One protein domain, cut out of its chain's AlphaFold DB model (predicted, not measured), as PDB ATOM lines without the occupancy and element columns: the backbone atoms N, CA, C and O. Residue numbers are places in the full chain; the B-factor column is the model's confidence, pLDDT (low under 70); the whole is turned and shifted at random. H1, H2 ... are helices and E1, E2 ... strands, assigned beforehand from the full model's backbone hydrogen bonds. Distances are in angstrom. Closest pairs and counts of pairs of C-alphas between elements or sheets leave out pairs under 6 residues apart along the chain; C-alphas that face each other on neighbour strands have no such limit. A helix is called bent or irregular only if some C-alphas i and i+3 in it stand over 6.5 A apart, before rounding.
ATOM      1  N   ARG A 106     141.541 117.200  89.880       90.88
ATOM      2  CA  ARG A 106     141.883 118.436  89.157       90.88
ATOM      3  C   ARG A 106     140.990 118.604  87.925       90.88
ATOM      4  O   ARG A 106     140.611 119.723  87.602       90.88
ATOM      5  N   ILE A 107     140.624 117.511  87.252       91.19
ATOM      6  CA  ILE A 107     139.682 117.555  86.121       91.19
ATOM      7  C   ILE A 107     138.238 117.724  86.615       91.19
ATOM      8  O   ILE A 107     137.472 118.475  86.015       91.19
ATOM      9  N   LEU A 108     137.846 117.016  87.681       91.19
ATOM     10  CA  LEU A 108     136.483 117.089  88.233       91.19
ATOM     11  C   LEU A 108     136.183 118.444  88.877       91.19
ATOM     12  O   LEU A 108     135.079 118.966  88.761       91.19
ATOM     13  N   VAL A 109     137.169 118.994  89.578       92.50
ATOM     14  CA  VAL A 109     137.079 120.263  90.288       92.50
ATOM     15  C   VAL A 109     138.293 121.104  89.897       92.50
ATOM     16  O   VAL A 109     139.279 121.138  90.636       92.50
ATOM     17  N   PRO A 110     138.236 121.799  88.747       90.31
ATOM     18  CA  PRO A 110     139.227 122.812  88.421       90.31
ATOM     19  C   PRO A 110     139.328 123.842  89.550       90.31
ATOM     20  O   PRO A 110     138.335 124.135  90.226       90.31
ATOM     21  N   VAL A 111     140.517 124.400  89.759       88.81
ATOM     22  CA  VAL A 111     140.824 125.280  90.902       88.81
ATOM     23  C   VAL A 111     139.887 126.487  90.947       88.81
ATOM     24  O   VAL A 111     139.415 126.882  92.014       88.81
ATOM     25  N   GLU A 112     139.509 127.016  89.786       89.62
ATOM     26  CA  GLU A 112     138.600 128.152  89.639       89.62
ATOM     27  C   GLU A 112     137.171 127.828  90.104       89.62
ATOM     28  O   GLU A 112     136.422 128.727  90.502       89.62
ATOM     29  N   LYS A 113     136.801 126.541  90.065       91.19
ATOM     30  CA  LYS A 113     135.497 125.986  90.454       91.19
ATOM     31  C   LYS A 113     135.500 125.351  91.844       91.19
ATOM     32  O   LYS A 113     134.437 125.013  92.362       91.19
ATOM     33  N   ALA A 114     136.653 125.233  92.500       90.75
ATOM     34  CA  ALA A 114     136.764 124.614  93.822       90.75
ATOM     35  C   ALA A 114     135.937 125.328  94.906       90.75
ATOM     36  O   ALA A 114     135.405 124.681  95.813       90.75
ATOM     37  N   LYS A 115     135.764 126.651  94.785       90.25
ATOM     38  CA  LYS A 115     134.895 127.458  95.661       90.25
ATOM     39  C   LYS A 115     133.396 127.190  95.461       90.25
ATOM     40  O   LYS A 115     132.608 127.452  96.367       90.25
ATOM     41  N   ASP A 116     133.007 126.665  94.298       93.00
ATOM     42  CA  ASP A 116     131.606 126.437  93.934       93.00
ATOM     43  C   ASP A 116     131.093 125.081  94.458       93.00
ATOM     44  O   ASP A 116     129.878 124.893  94.614       93.00
ATOM     45  N   VAL A 117     132.008 124.170  94.823       94.12
ATOM     46  CA  VAL A 117     131.704 122.880  95.467       94.12
ATOM     47  C   VAL A 117     130.902 123.107  96.744       94.12
ATOM     48  O   VAL A 117     131.312 123.840  97.647       94.12
ATOM     49  N   CYS A 118     129.739 122.461  96.841       94.50
ATOM     50  CA  CYS A 118     128.881 122.627  98.006       94.50
ATOM     51  C   CYS A 118     129.551 122.064  99.284       94.50
ATOM     52  O   CYS A 118     130.362 121.133  99.201       94.50
ATOM     53  N   PRO A 119     129.216 122.578 100.484       93.50
ATOM     54  CA  PRO A 119     129.870 122.157 101.726       93.50
ATOM     55  C   PRO A 119     129.802 120.649 102.001       93.50
ATOM     56  O   PRO A 119     130.777 120.080 102.490       93.50
ATOM     57  N   ALA A 120     128.682 119.999 101.662       94.50
ATOM     58  CA  ALA A 120     128.507 118.558 101.837       94.50
ATOM     59  C   ALA A 120     129.479 117.763 100.953       94.50
ATOM     60  O   ALA A 120     130.241 116.943 101.463       94.50
ATOM     61  N   HIS A 121     129.540 118.074  99.653       95.06
ATOM     62  CA  HIS A 121     130.487 117.448  98.727       95.06
ATOM     63  C   HIS A 121     131.936 117.721  99.120       95.06
ATOM     64  O   HIS A 121     132.731 116.784  99.173       95.06
ATOM     65  N   LYS A 122     132.277 118.968  99.474       94.44
ATOM     66  CA  LYS A 122     133.636 119.328  99.912       94.44
ATOM     67  C   LYS A 122     134.045 118.498 101.132       94.44
ATOM     68  O   LYS A 122     135.132 117.926 101.150       94.44
ATOM     69  N   LEU A 123     133.168 118.366 102.128       94.81
ATOM     70  CA  LEU A 123     133.427 117.553 103.318       94.81
ATOM     71  C   LEU A 123     133.600 116.064 102.989       94.81
ATOM     72  O   LEU A 123     134.544 115.442 103.481       94.81
ATOM     73  N   THR A 124     132.719 115.504 102.162       95.25
ATOM     74  CA  THR A 124     132.759 114.098 101.748       95.25
ATOM     75  C   THR A 124     134.040 113.769 100.977       95.25
ATOM     76  O   THR A 124     134.736 112.817 101.333       95.25
ATOM     77  N   ILE A 125     134.417 114.603 100.003       95.38
ATOM     78  CA  ILE A 125     135.654 114.453  99.222       95.38
ATOM     79  C   ILE A 125     136.883 114.492 100.136       95.38
ATOM     80  O   ILE A 125     137.726 113.599 100.072       95.38
ATOM     81  N   ILE A 126     136.975 115.487 101.027       95.38
ATOM     82  CA  ILE A 126     138.121 115.622 101.934       95.38
ATOM     83  C   ILE A 126     138.204 114.456 102.922       95.38
ATOM     84  O   ILE A 126     139.298 113.954 103.177       95.38
ATOM     85  N   ASN A 127     137.080 113.993 103.476       95.50
ATOM     86  CA  ASN A 127     137.090 112.829 104.363       95.50
ATOM     87  C   ASN A 127     137.577 111.575 103.625       95.50
ATOM     88  O   ASN A 127     138.422 110.856 104.156       95.50
ATOM     89  N   MET A 128     137.093 111.338 102.404       96.00
ATOM     90  CA  MET A 128     137.538 110.220 101.571       96.00
ATOM     91  C   MET A 128     139.038 110.306 101.264       96.00
ATOM     92  O   MET A 128     139.763 109.344 101.515       96.00
ATOM     93  N   ALA A 129     139.525 111.469 100.823       95.62
ATOM     94  CA  ALA A 129     140.937 111.694 100.531       95.62
ATOM     95  C   ALA A 129     141.818 111.436 101.771       95.62
ATOM     96  O   ALA A 129     142.795 110.688 101.713       95.62
ATOM     97  N   LEU A 130     141.441 111.975 102.934       95.25
ATOM     98  CA  LEU A 130     142.155 111.709 104.187       95.25
ATOM     99  C   LEU A 130     142.161 110.218 104.530       95.25
ATOM    100  O   LEU A 130     143.180 109.694 104.975       95.25
ATOM    101  N   HIS A 131     141.049 109.517 104.319       95.69
ATOM    102  CA  HIS A 131     140.992 108.083 104.558       95.69
ATOM    103  C   HIS A 131     141.939 107.295 103.646       95.69
ATOM    104  O   HIS A 131     142.648 106.435 104.180       95.69
ATOM    105  N   LEU A 132     142.034 107.643 102.357       95.50
ATOM    106  CA  LEU A 132     143.021 107.071 101.431       95.50
ATOM    107  C   LEU A 132     144.455 107.271 101.928       95.50
ATOM    108  O   LEU A 132     145.217 106.311 102.018       95.50
ATOM    109  N   ASN A 133     144.806 108.498 102.320       95.25
ATOM    110  CA  ASN A 133     146.153 108.810 102.797       95.25
ATOM    111  C   ASN A 133     146.502 108.017 104.074       95.25
ATOM    112  O   ASN A 133     147.556 107.392 104.191       95.25
ATOM    113  N   LEU A 134     145.564 107.937 105.025       95.62
ATOM    114  CA  LEU A 134     145.765 107.153 106.247       95.62
ATOM    115  C   LEU A 134     145.841 105.641 105.982       95.62
ATOM    116  O   LEU A 134     146.508 104.933 106.738       95.62
ATOM    117  N   ASP A 135     145.182 105.127 104.940       96.06
ATOM    118  CA  ASP A 135     145.294 103.717 104.547       96.06
ATOM    119  C   ASP A 135     146.683 103.377 103.999       96.06
ATOM    120  O   ASP A 135     147.168 102.265 104.249       96.06
ATOM    121  N   ALA A 136     147.345 104.338 103.347       96.75
ATOM    122  CA  ALA A 136     148.750 104.227 102.974       96.75
ATOM    123  C   ALA A 136     149.658 104.226 104.217       96.75
ATOM    124  O   ALA A 136     150.478 103.319 104.393       96.75
ATOM    125  N   PHE A 137     149.426 105.140 105.167       96.38
ATOM    126  CA  PHE A 137     150.214 105.222 106.408       96.38
ATOM    127  C   PHE A 137     150.127 103.937 107.249       96.38
ATOM    128  O   PHE A 137     151.112 103.494 107.848       96.38
ATOM    129  N   VAL A 138     148.953 103.293 107.294       96.50
ATOM    130  CA  VAL A 138     148.753 101.994 107.969       96.50
ATOM    131  C   VAL A 138     149.661 100.898 107.401       96.50
ATOM    132  O   VAL A 138     149.928  99.922 108.106       96.50
ATOM    133  N   ARG A 139     150.136 101.057 106.162       96.31
ATOM    134  CA  ARG A 139     151.014 100.131 105.439       96.31
ATOM    135  C   ARG A 139     152.462 100.624 105.343       96.31
ATOM    136  O   ARG A 139     153.288  99.929 104.774       96.31
ATOM    137  N   GLY A 140     152.787 101.762 105.960       96.31
ATOM    138  CA  GLY A 140     154.153 102.298 105.991       96.31
ATOM    139  C   GLY A 140     154.545 103.083 104.739       96.31
ATOM    140  O   GLY A 140     155.724 103.369 104.556       96.31
ATOM    141  N   VAL A 141     153.572 103.441 103.900       97.19
ATOM    142  CA  VAL A 141     153.771 104.319 102.742       97.19
ATOM    143  C   VAL A 141     153.248 105.700 103.095       97.19
ATOM    144  O   VAL A 141     152.114 105.825 103.549       97.19
ATOM    145  N   PHE A 142     154.060 106.730 102.883       95.69
ATOM    146  CA  PHE A 142     153.748 108.114 103.221       95.69
ATOM    147  C   PHE A 142     153.742 108.971 101.952       95.69
ATOM    148  O   PHE A 142     154.803 109.449 101.561       95.69
ATOM    149  N   PRO A 143     152.584 109.168 101.293       93.38
ATOM    150  CA  PRO A 143     152.481 110.067 100.147       93.38
ATOM    151  C   PRO A 143     152.920 111.484 100.519       93.38
ATOM    152  O   PRO A 143     152.288 112.135 101.353       93.38
ATOM    153  N   LEU A 144     154.020 111.944  99.920       90.75
ATOM    154  CA  LEU A 144     154.561 113.289 100.129       90.75
ATOM    155  C   LEU A 144     153.956 114.284  99.133       90.75
ATOM    156  O   LEU A 144     153.876 115.475  99.422       90.75
ATOM    157  N   ASP A 145     153.453 113.780  98.004       89.88
ATOM    158  CA  ASP A 145     152.729 114.548  96.994       89.88
ATOM    159  C   ASP A 145     151.217 114.257  97.009       89.88
ATOM    160  O   ASP A 145     150.617 113.805  96.036       89.88
ATOM    161  N   PHE A 146     150.571 114.468  98.157       91.56
ATOM    162  CA  PHE A 146     149.143 114.180  98.308       91.56
ATOM    163  C   PHE A 146     148.259 115.331  97.792       91.56
ATOM    164  O   PHE A 146     147.684 116.099  98.569       91.56
ATOM    165  N   GLN A 147     148.161 115.453  96.466       90.69
ATOM    166  CA  GLN A 147     147.429 116.513  95.756       90.69
ATOM    167  C   GLN A 147     146.187 115.979  95.009       90.69
ATOM    168  O   GLN A 147     146.121 114.782  94.727       90.69
ATOM    169  N   PRO A 148     145.208 116.833  94.640       92.81
ATOM    170  CA  PRO A 148     143.990 116.402  93.938       92.81
ATOM    171  C   PRO A 148     144.231 115.615  92.643       92.81
ATOM    172  O   PRO A 148     143.487 114.682  92.346       92.81
ATOM    173  N   ARG A 149     145.297 115.938  91.897       92.44
ATOM    174  CA  ARG A 149     145.688 115.205  90.677       92.44
ATOM    175  C   ARG A 149     146.064 113.737  90.927       92.44
ATOM    176  O   ARG A 149     145.967 112.932  90.012       92.44
ATOM    177  N   ASN A 150     146.430 113.392  92.162       94.75
ATOM    178  CA  ASN A 150     146.893 112.056  92.547       94.75
ATOM    179  C   ASN A 150     145.765 111.217  93.169       94.75
ATOM    180  O   ASN A 150     146.003 110.157  93.746       94.75
ATOM    181  N   VAL A 151     144.513 111.676  93.057       95.94
ATOM    182  CA  VAL A 151     143.328 110.941  93.500       95.94
ATOM    183  C   VAL A 151     142.322 110.864  92.355       95.94
ATOM    184  O   VAL A 151     141.742 111.876  91.962       95.94
ATOM    185  N   ILE A 152     142.079 109.653  91.853       95.88
ATOM    186  CA  ILE A 152     141.057 109.373  90.836       95.88
ATOM    187  C   ILE A 152     139.772 108.928  91.528       95.88
ATOM    188  O   ILE A 152     139.790 108.012  92.352       95.88
ATOM    189  N   LEU A 153     138.644 109.563  91.211       94.62
ATOM    190  CA  LEU A 153     137.338 109.174  91.747       94.62
ATOM    191  C   LEU A 153     136.861 107.893  91.052       94.62
ATOM    192  O   LEU A 153     136.884 107.832  89.833       94.62
ATOM    193  N   ARG A 154     136.377 106.877  91.765       90.81
ATOM    194  CA  ARG A 154     135.676 105.758  91.117       90.81
ATOM    195  C   ARG A 154     134.252 106.177  90.782       90.81
ATOM    196  O   ARG A 154     133.553 106.719  91.634       90.81
ATOM    197  N   THR A 155     133.826 105.884  89.557       82.06
ATOM    198  CA  THR A 155     132.466 106.167  89.094       82.06
ATOM    199  C   THR A 155     131.443 105.503  90.025       82.06
ATOM    200  O   THR A 155     131.562 104.300  90.291       82.06
ATOM    201  N   PRO A 156     130.444 106.248  90.528       80.00
ATOM    202  CA  PRO A 156     129.395 105.673  91.357       80.00
ATOM    203  C   PRO A 156     128.575 104.649  90.563       80.00
ATOM    204  O   PRO A 156     128.438 104.736  89.341       80.00
ATOM    205  N   GLY A 157     127.992 103.671  91.263       77.25
ATOM    206  CA  GLY A 157     127.152 102.644  90.630       77.25
ATOM    207  C   GLY A 157     125.839 103.189  90.049       77.25
ATOM    208  O   GLY A 157     125.210 102.532  89.224       77.25
ATOM    209  N   ARG A 158     125.438 104.400  90.458       79.81
ATOM    210  CA  ARG A 158     124.245 105.115  89.994       79.81
ATOM    211  C   ARG A 158     124.643 106.417  89.296       79.81
ATOM    212  O   ARG A 158     125.527 107.118  89.771       79.81
ATOM    213  N   ARG A 159     123.979 106.743  88.183       75.56
ATOM    214  CA  ARG A 159     124.162 107.999  87.433       75.56
ATOM    215  C   ARG A 159     122.950 108.898  87.642       75.56
ATOM    216  O   ARG A 159     122.043 108.923  86.815       75.56
ATOM    217  N   ILE A 160     122.916 109.566  88.788       83.75
ATOM    218  CA  ILE A 160     121.863 110.511  89.168       83.75
ATOM    219  C   ILE A 160     122.499 111.792  89.707       83.75
ATOM    220  O   ILE A 160     123.675 111.806  90.059       83.75
ATOM    221  N   LYS A 161     121.700 112.854  89.809       85.50
ATOM    222  CA  LYS A 161     122.078 114.072  90.524       85.50
ATOM    223  C   LYS A 161     122.135 113.776  92.034       85.50
ATOM    224  O   LYS A 161     121.177 113.265  92.606       85.50
ATOM    225  N   PHE A 162     123.268 114.077  92.661       88.31
ATOM    226  CA  PHE A 162     123.588 113.851  94.075       88.31
ATOM    227  C   PHE A 162     123.460 115.104  94.946       88.31
ATOM    228  O   PHE A 162     123.517 115.008  96.171       88.31
ATOM    229  N   CYS A 163     123.309 116.290  94.354       89.88
ATOM    230  CA  CYS A 163     122.904 117.483  95.093       89.88
ATOM    231  C   CYS A 163     122.111 118.445  94.215       89.88
ATOM    232  O   CYS A 163     122.358 118.519  93.020       89.88
ATOM    233  N   GLU A 164     121.203 119.215  94.819       87.38
ATOM    234  CA  GLU A 164     120.308 120.135  94.102       87.38
ATOM    235  C   GLU A 164     120.981 121.412  93.581       87.38
ATOM    236  O   GLU A 164     120.437 122.068  92.698       87.38
ATOM    237  N   LYS A 165     122.173 121.755  94.087       88.50
ATOM    238  CA  LYS A 165     122.908 122.958  93.678       88.50
ATOM    239  C   LYS A 165     123.506 122.755  92.282       88.50
ATOM    240  O   LYS A 165     124.572 122.154  92.168       88.50
ATOM    241  N   ASP A 166     122.849 123.301  91.260       79.69
ATOM    242  CA  ASP A 166     123.260 123.172  89.852       79.69
ATOM    243  C   ASP A 166     124.689 123.678  89.592       79.69
ATOM    244  O   ASP A 166     125.424 123.096  88.796       79.69
ATOM    245  N   ASP A 167     125.134 124.693  90.338       89.25
ATOM    246  CA  ASP A 167     126.484 125.256  90.198       89.25
ATOM    247  C   ASP A 167     127.583 124.391  90.848       89.25
ATOM    248  O   ASP A 167     128.763 124.736  90.784       89.25
ATOM    249  N   CYS A 168     127.232 123.295  91.532       93.62
ATOM    250  CA  CYS A 168     128.223 122.400  92.122       93.62
ATOM    251  C   CYS A 168     128.866 121.546  91.011       93.62
ATOM    252  O   CYS A 168     128.166 120.748  90.384       93.62
ATOM    253  N   PRO A 169     130.191 121.624  90.785       92.69
ATOM    254  CA  PRO A 169     130.846 120.949  89.657       92.69
ATOM    255  C   PRO A 169     130.856 119.415  89.764       92.69
ATOM    256  O   PRO A 169     131.223 118.747  88.809       92.69
ATOM    257  N   VAL A 170     130.469 118.867  90.921       92.75
ATOM    258  CA  VAL A 170     130.459 117.424  91.216       92.75
ATOM    259  C   VAL A 170     129.058 116.886  91.523       92.75
ATOM    260  O   VAL A 170     128.914 115.829  92.144       92.75
ATOM    261  N   HIS A 171     128.013 117.633  91.152       91.06
ATOM    262  CA  HIS A 171     126.628 117.291  91.476       91.06
ATOM    263  C   HIS A 171     126.160 115.972  90.853       91.06
ATOM    264  O   HIS A 171     125.162 115.449  91.326       91.06
ATOM    265  N   SER A 172     126.841 115.423  89.843       89.50
ATOM    266  CA  SER A 172     126.488 114.146  89.194       89.50
ATOM    267  C   SER A 172     127.572 113.070  89.348       89.50
ATOM    268  O   SER A 172     127.396 111.931  88.920       89.50
ATOM    269  N   GLU A 173     128.704 113.422  89.954       91.25
ATOM    270  CA  GLU A 173     129.914 112.608  90.001       91.25
ATOM    271  C   GLU A 173     130.164 112.048  91.399       91.25
ATOM    272  O   GLU A 173     130.606 110.907  91.529       91.25
ATOM    273  N   VAL A 174     129.883 112.832  92.445       91.50
ATOM    274  CA  VAL A 174     130.172 112.444  93.830       91.50
ATOM    275  C   VAL A 174     128.890 112.077  94.555       91.50
ATOM    276  O   VAL A 174     128.097 112.935  94.946       91.50
ATOM    277  N   ASP A 175     128.745 110.783  94.805       91.81
ATOM    278  CA  ASP A 175     127.752 110.249  95.721       91.81
ATOM    279  C   ASP A 175     128.159 110.550  97.170       91.81
ATOM    280  O   ASP A 175     129.267 110.213  97.593       91.81
ATOM    281  N   LEU A 176     127.278 111.199  97.937       91.06
ATOM    282  CA  LEU A 176     127.549 111.508  99.343       91.06
ATOM    283  C   LEU A 176     127.617 110.247 100.219       91.06
ATOM    284  O   LEU A 176     128.302 110.277 101.243       91.06
ATOM    285  N   ASP A 177     126.962 109.163  99.794       89.31
ATOM    286  CA  ASP A 177     126.864 107.903 100.535       89.31
ATOM    287  C   ASP A 177     127.898 106.853 100.075       89.31
ATOM    288  O   ASP A 177     128.268 105.974 100.852       89.31
ATOM    289  N   ASP A 178     128.390 106.946  98.831       89.56
ATOM    290  CA  ASP A 178     129.344 105.999  98.217       89.56
ATOM    291  C   ASP A 178     130.471 106.722  97.457       89.56
ATOM    292  O   ASP A 178     130.697 106.517  96.262       89.56
ATOM    293  N   VAL A 179     131.211 107.592  98.149       91.81
ATOM    294  CA  VAL A 179     132.428 108.183  97.580       91.81
ATOM    295  C   VAL A 179     133.599 107.203  97.699       91.81
ATOM    296  O   VAL A 179     133.986 106.765  98.786       91.81
ATOM    297  N   ARG A 180     134.222 106.871  96.570       93.12
ATOM    298  CA  ARG A 180     135.400 105.998  96.525       93.12
ATOM    299  C   ARG A 180     136.460 106.630  95.650       93.12
ATOM    300  O   ARG A 180     136.170 107.038  94.534       93.12
ATOM    301  N   GLY A 181     137.690 106.696  96.141       95.31
ATOM    302  CA  GLY A 181     138.828 107.178  95.368       95.31
ATOM    303  C   GLY A 181     139.917 106.124  95.250       95.31
ATOM    304  O   GLY A 181     139.911 105.116  95.960       95.31
ATOM    305  N   VAL A 182     140.844 106.378  94.342       96.88
ATOM    306  CA  VAL A 182     142.046 105.589  94.106       96.88
ATOM    307  C   VAL A 182     143.234 106.532  94.192       96.88
ATOM    308  O   VAL A 182     143.265 107.545  93.496       96.88
ATOM    309  N   LEU A 183     144.191 106.208  95.058       96.88
ATOM    310  CA  LEU A 183     145.463 106.912  95.139       96.88
ATOM    311  C   LEU A 183     146.354 106.444  93.985       96.88
ATOM    312  O   LEU A 183     146.595 105.245  93.831       96.88
ATOM    313  N   VAL A 184     146.822 107.390  93.183       95.19
ATOM    314  CA  VAL A 184     147.725 107.158  92.052       95.19
ATOM    315  C   VAL A 184     148.981 108.002  92.216       95.19
ATOM    316  O   VAL A 184     149.038 108.835  93.115       95.19
ATOM    317  N   ASP A 185     149.957 107.783  91.337       92.50
ATOM    318  CA  ASP A 185     151.197 108.557  91.268       92.50
ATOM    319  C   ASP A 185     151.997 108.546  92.584       92.50
ATOM    320  O   ASP A 185     151.931 109.453  93.413       92.50
ATOM    321  N   LEU A 186     152.744 107.458  92.794       93.44
ATOM    322  CA  LEU A 186     153.494 107.202  94.026       93.44
ATOM    323  C   LEU A 186     154.998 107.492  93.855       93.44
ATOM    324  O   LEU A 186     155.813 106.924  94.577       93.44
ATOM    325  N   GLU A 187     155.369 108.388  92.932       88.62
ATOM    326  CA  GLU A 187     156.769 108.797  92.694       88.62
ATOM    327  C   GLU A 187     157.408 109.443  93.920       88.62
ATOM    328  O   GLU A 187     158.585 109.229  94.211       88.62
ATOM    329  N   ASN A 188     156.625 110.245  94.646       88.62
ATOM    330  CA  ASN A 188     157.099 110.999  95.796       88.62
ATOM    331  C   ASN A 188     156.470 110.469  97.088       88.62
ATOM    332  O   ASN A 188     155.475 110.991  97.607       88.62
ATOM    333  N   VAL A 189     157.062 109.390  97.593       92.06
ATOM    334  CA  VAL A 189     156.625 108.684  98.797       92.06
ATOM    335  C   VAL A 189     157.784 108.484  99.765       92.06
ATOM    336  O   VAL A 189     158.904 108.146  99.385       92.06
ATOM    337  N   GLY A 190     157.495 108.649 101.052       94.12
ATOM    338  CA  GLY A 190     158.325 108.113 102.121       94.12
ATOM    339  C   GLY A 190     157.969 106.652 102.384       94.12
ATOM    340  O   GLY A 190     156.792 106.284 102.370       94.12
ATOM    341  N   LEU A 191     158.970 105.828 102.680       95.19
ATOM    342  CA  LEU A 191     158.783 104.451 103.131       95.19
ATOM    343  C   LEU A 191     159.267 104.320 104.574       95.19
ATOM    344  O   LEU A 191     160.326 104.825 104.941       95.19
ATOM    345  N   GLY A 192     158.483 103.649 105.411       94.00
ATOM    346  CA  GLY A 192     158.824 103.452 106.811       94.00
ATOM    347  C   GLY A 192     157.959 102.401 107.495       94.00
ATOM    348  O   GLY A 192     157.255 101.616 106.866       94.00
ATOM    349  N   GLY A 193     158.017 102.376 108.826       92.69
ATOM    350  CA  GLY A 193     157.252 101.419 109.620       92.69
ATOM    351  C   GLY A 193     155.731 101.646 109.527       92.69
ATOM    352  O   GLY A 193     155.280 102.787 109.646       92.69
ATOM    353  N   PRO A 194     154.912 100.581 109.413       92.94
ATOM    354  CA  PRO A 194     153.454 100.683 109.437       92.94
ATOM    355  C   PRO A 194     152.919 101.433 110.666       92.94
ATOM    356  O   PRO A 194     153.180 101.046 111.811       92.94
ATOM    357  N   MET A 195     152.070 102.445 110.463       93.94
ATOM    358  CA  MET A 195     151.419 103.175 111.558       93.94
ATOM    359  C   MET A 195     150.237 102.388 112.147       93.94
ATOM    360  O   MET A 195     149.074 102.774 112.032       93.94
ATOM    361  N   LYS A 196     150.517 101.283 112.850       92.31
ATOM    362  CA  LYS A 196     149.499 100.352 113.388       92.31
ATOM    363  C   LYS A 196     148.412 101.026 114.242       92.31
ATOM    364  O   LYS A 196     147.279 100.553 114.267       92.31
ATOM    365  N   LYS A 197     148.716 102.145 114.918       93.88
ATOM    366  CA  LYS A 197     147.737 102.911 115.720       93.88
ATOM    367  C   LYS A 197     146.570 103.448 114.881       93.88
ATOM    368  O   LYS A 197     145.466 103.537 115.406       93.88
ATOM    369  N   LEU A 198     146.779 103.735 113.592       93.94
ATOM    370  CA  LEU A 198     145.733 104.188 112.663       93.94
ATOM    371  C   LEU A 198     144.700 103.104 112.323       93.94
ATOM    372  O   LEU A 198     143.634 103.433 111.810       93.94
ATOM    373  N   ARG A 199     144.961 101.833 112.665       93.31
ATOM    374  CA  ARG A 199     143.951 100.764 112.589       93.31
ATOM    375  C   ARG A 199     142.878 100.895 113.673       93.31
ATOM    376  O   ARG A 199     141.808 100.319 113.530       93.31
ATOM    377  N   LYS A 200     143.143 101.636 114.760       96.06
ATOM    378  CA  LYS A 200     142.169 101.861 115.839       96.06
ATOM    379  C   LYS A 200     141.181 102.961 115.419       96.06
ATOM    380  O   LYS A 200     141.628 104.104 115.267       96.06
ATOM    381  N   PRO A 201     139.865 102.684 115.313       95.06
ATOM    382  CA  PRO A 201     138.885 103.655 114.813       95.06
ATOM    383  C   PRO A 201     138.901 104.995 115.559       95.06
ATOM    384  O   PRO A 201     138.951 106.048 114.931       95.06
ATOM    385  N   ALA A 202     138.977 104.971 116.893       95.88
ATOM    386  CA  ALA A 202     139.017 106.187 117.709       95.88
ATOM    387  C   ALA A 202     140.259 107.059 117.434       95.88
ATOM    388  O   ALA A 202     140.169 108.286 117.370       95.88
ATOM    389  N   TYR A 203     141.427 106.436 117.235       95.19
ATOM    390  CA  TYR A 203     142.654 107.169 116.913       95.19
ATOM    391  C   TYR A 203     142.602 107.731 115.491       95.19
ATOM    392  O   TYR A 203     142.939 108.896 115.284       95.19
ATOM    393  N   ARG A 204     142.113 106.941 114.527       95.38
ATOM    394  CA  ARG A 204     141.904 107.382 113.142       95.38
ATOM    395  C   ARG A 204     140.962 108.586 113.084       95.38
ATOM    396  O   ARG A 204     141.326 109.599 112.499       95.38
ATOM    397  N   ALA A 205     139.819 108.527 113.770       94.69
ATOM    398  CA  ALA A 205     138.867 109.635 113.852       94.69
ATOM    399  C   ALA A 205     139.501 110.904 114.450       94.69
ATOM    400  O   ALA A 205     139.306 111.999 113.924       94.69
ATOM    401  N   LYS A 206     140.326 110.766 115.500       94.88
ATOM    402  CA  LYS A 206     141.078 111.890 116.083       94.88
ATOM    403  C   LYS A 206     142.026 112.538 115.069       94.88
ATOM    404  O   LYS A 206     142.094 113.765 115.004       94.88
ATOM    405  N   VAL A 207     142.753 111.736 114.286       93.69
ATOM    406  CA  VAL A 207     143.679 112.238 113.256       93.69
ATOM    407  C   VAL A 207     142.916 112.937 112.131       93.69
ATOM    408  O   VAL A 207     143.266 114.067 111.793       93.69
ATOM    409  N   VAL A 208     141.841 112.325 111.625       93.88
ATOM    410  CA  VAL A 208     140.979 112.929 110.595       93.88
ATOM    411  C   VAL A 208     140.437 114.268 111.081       93.88
ATOM    412  O   VAL A 208     140.637 115.275 110.412       93.88
ATOM    413  N   ASN A 209     139.842 114.330 112.275       92.88
ATOM    414  CA  ASN A 209     139.308 115.580 112.822       92.88
ATOM    415  C   ASN A 209     140.392 116.663 112.972       92.88
ATOM    416  O   ASN A 209     140.132 117.833 112.692       92.88
ATOM    417  N   LYS A 210     141.622 116.285 113.354       92.31
ATOM    418  CA  LYS A 210     142.752 117.220 113.474       92.31
ATOM    419  C   LYS A 210     143.217 117.765 112.119       92.31
ATOM    420  O   LYS A 210     143.623 118.923 112.058       92.31
ATOM    421  N   GLN A 211     143.212 116.952 111.064       90.50
ATOM    422  CA  GLN A 211     143.711 117.348 109.740       90.50
ATOM    423  C   GLN A 211     142.637 117.974 108.846       90.50
ATOM    424  O   GLN A 211     142.965 118.815 108.011       90.50
ATOM    425  N   ARG A 212     141.362 117.623 109.047       92.38
ATOM    426  CA  ARG A 212     140.234 118.004 108.185       92.38
ATOM    427  C   ARG A 212     140.190 119.494 107.870       92.38
ATOM    428  O   ARG A 212     140.060 119.851 106.707       92.38
ATOM    429  N   TRP A 213     140.331 120.361 108.871       88.00
ATOM    430  CA  TRP A 213     140.241 121.810 108.658       88.00
ATOM    431  C   TRP A 213     141.340 122.345 107.725       88.00
ATOM    432  O   TRP A 213     141.075 123.257 106.947       88.00
ATOM    433  N   ARG A 214     142.550 121.761 107.752       86.31
ATOM    434  CA  ARG A 214     143.655 122.157 106.859       86.31
ATOM    435  C   ARG A 214     143.319 121.835 105.409       86.31
ATOM    436  O   ARG A 214     143.492 122.673 104.533       86.31
ATOM    437  N   TYR A 215     142.790 120.637 105.184       88.44
ATOM    438  CA  TYR A 215     142.432 120.151 103.856       88.44
ATOM    439  C   TYR A 215     141.184 120.838 103.295       88.44
ATOM    440  O   TYR A 215     141.161 121.209 102.127       88.44
ATOM    441  N   LEU A 216     140.178 121.093 104.139       88.06
ATOM    442  CA  LEU A 216     138.988 121.859 103.760       88.06
ATOM    443  C   LEU A 216     139.324 123.275 103.284       88.06
ATOM    444  O   LEU A 216     138.580 123.822 102.472       88.06
ATOM    445  N   LYS A 217     140.410 123.868 103.793       84.19
ATOM    446  CA  LYS A 217     140.789 125.235 103.448       84.19
ATOM    447  C   LYS A 217     141.321 125.344 102.020       84.19
ATOM    448  O   LYS A 217     140.921 126.269 101.336       84.19
ATOM    449  N   CYS A 218     142.214 124.444 101.601       84.69
ATOM    450  CA  CYS A 218     142.998 124.672 100.380       84.69
ATOM    451  C   CYS A 218     143.231 123.439  99.500       84.69
ATOM    452  O   CYS A 218     143.811 123.596  98.437       84.69
ATOM    453  N   TRP A 219     142.840 122.219  99.890       91.56
ATOM    454  CA  TRP A 219     143.296 121.027  99.155       91.56
ATOM    455  C   TRP A 219     142.778 120.985  97.711       91.56
ATOM    456  O   TRP A 219     143.573 120.850  96.791       91.56
ATOM    457  N   LEU A 220     141.476 121.211  97.497       88.62
ATOM    458  CA  LEU A 220     140.891 121.322  96.146       88.62
ATOM    459  C   LEU A 220     141.333 122.584  95.387       88.62
ATOM    460  O   LEU A 220     141.128 122.679  94.186       88.62
ATOM    461  N   GLU A 221     141.913 123.552  96.091       85.50
ATOM    462  CA  GLU A 221     142.373 124.833  95.544       85.50
ATOM    463  C   GLU A 221     143.895 124.823  95.303       85.50
ATOM    464  O   GLU A 221     144.475 125.846  94.946       85.50
ATOM    465  N   SER A 222     144.567 123.688  95.531       74.25
ATOM    466  CA  SER A 222     146.022 123.573  95.420       74.25
ATOM    467  C   SER A 222     146.436 123.017  94.057       74.25
ATOM    468  O   SER A 222     146.086 121.893  93.707       74.25
TER     469      SER A 222
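This is residues 106 to 222 of the 229 residues of an uncharacterized protein of Armillaria solidipes (UniProt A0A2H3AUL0). The long helix H1 runs through the core; H3 crosses it on one side, and on the other side the small hairpin of E2 and E3 packs on it. A second small pair of strands, E1 and E4, sits by the last residues of H1, and the long loop of residues 154 to 180 reaches toward the opposite end of the domain. The printed part has 117 residues, with named elements in the order H1, E1, E2, E3, E4, H2, H3; the class is mixed, helices and strands, and under half of the residues are in named elements. Each sheet, E1 - E4 and E2 - E3, is antiparallel. The whole is compact, with a radius of gyration of the C-alphas of 14.6 A, and only just elongated, spanning 45 by 30 by 27 A.

Residues 106 to 118 hold no named element. H1 is residues 119 to 137, 26.9 A long, beginning at C-alpha 119 (129.870, 122.157, 101.726). E1 is residues 141 to 143 and E2 residues 151 to 153. E3 is residues 181 to 183, beginning at C-alpha 181 (138.828, 107.178, 95.368), and E4 is residues 189 to 191. H2 is residues 196 to 199. H3 is residues 201 to 221, 28.8 A long, ending at C-alpha 221 (142.373, 124.833, 95.544). H3 is irregular, with C-alphas 217 and 220 8.3 A apart, and has a kink of 61 degrees near residue 215.

H1 and H3 touch, closest at the C-alphas of Ile 126 and Tyr 215, 6.5 A apart; they run opposite ways at a steep tilt of 59 degrees. The closest C-alphas of H1 and E3 are those of Leu 132 and Leu 183, 6.8 A apart. E2 and E3 form a hairpin, antiparallel at 154 degrees, with N 182 and O 152 2.8 A apart, within hydrogen-bond range. The closest C-alphas of H1 and E1 are those of Ala 136 and Phe 142, 6.3 A apart. E1 and E4 are antiparallel at 158 degrees, with N 142 and O 190 2.8 A apart, within hydrogen-bond range. H1 and H2 are close but not clearly touching, with the C-alphas of Leu 134 and Leu 198 7.1 A apart. H2 and H3 only just touch, with 3 pairs of C-alphas within 8 A, and only at the corner by their link; the closest are those of Leu 198 and Arg 204, 5.0 A apart. Among the pairs that are apart are E3 and H3, and E1 and E3. In H1 every O i to N i+4 pair is within hydrogen-bond range, in H3 12 of 17 are, and H2 is too short for such a pair.

The two C-alphas farthest apart are those of Asp 166 and Gly 193, 44.9 A. The printed part has no cut. The link from E2 to E3, 27 residues, is long. The mean pLDDT of the printed part is 91.7, and no printed residue is under 70.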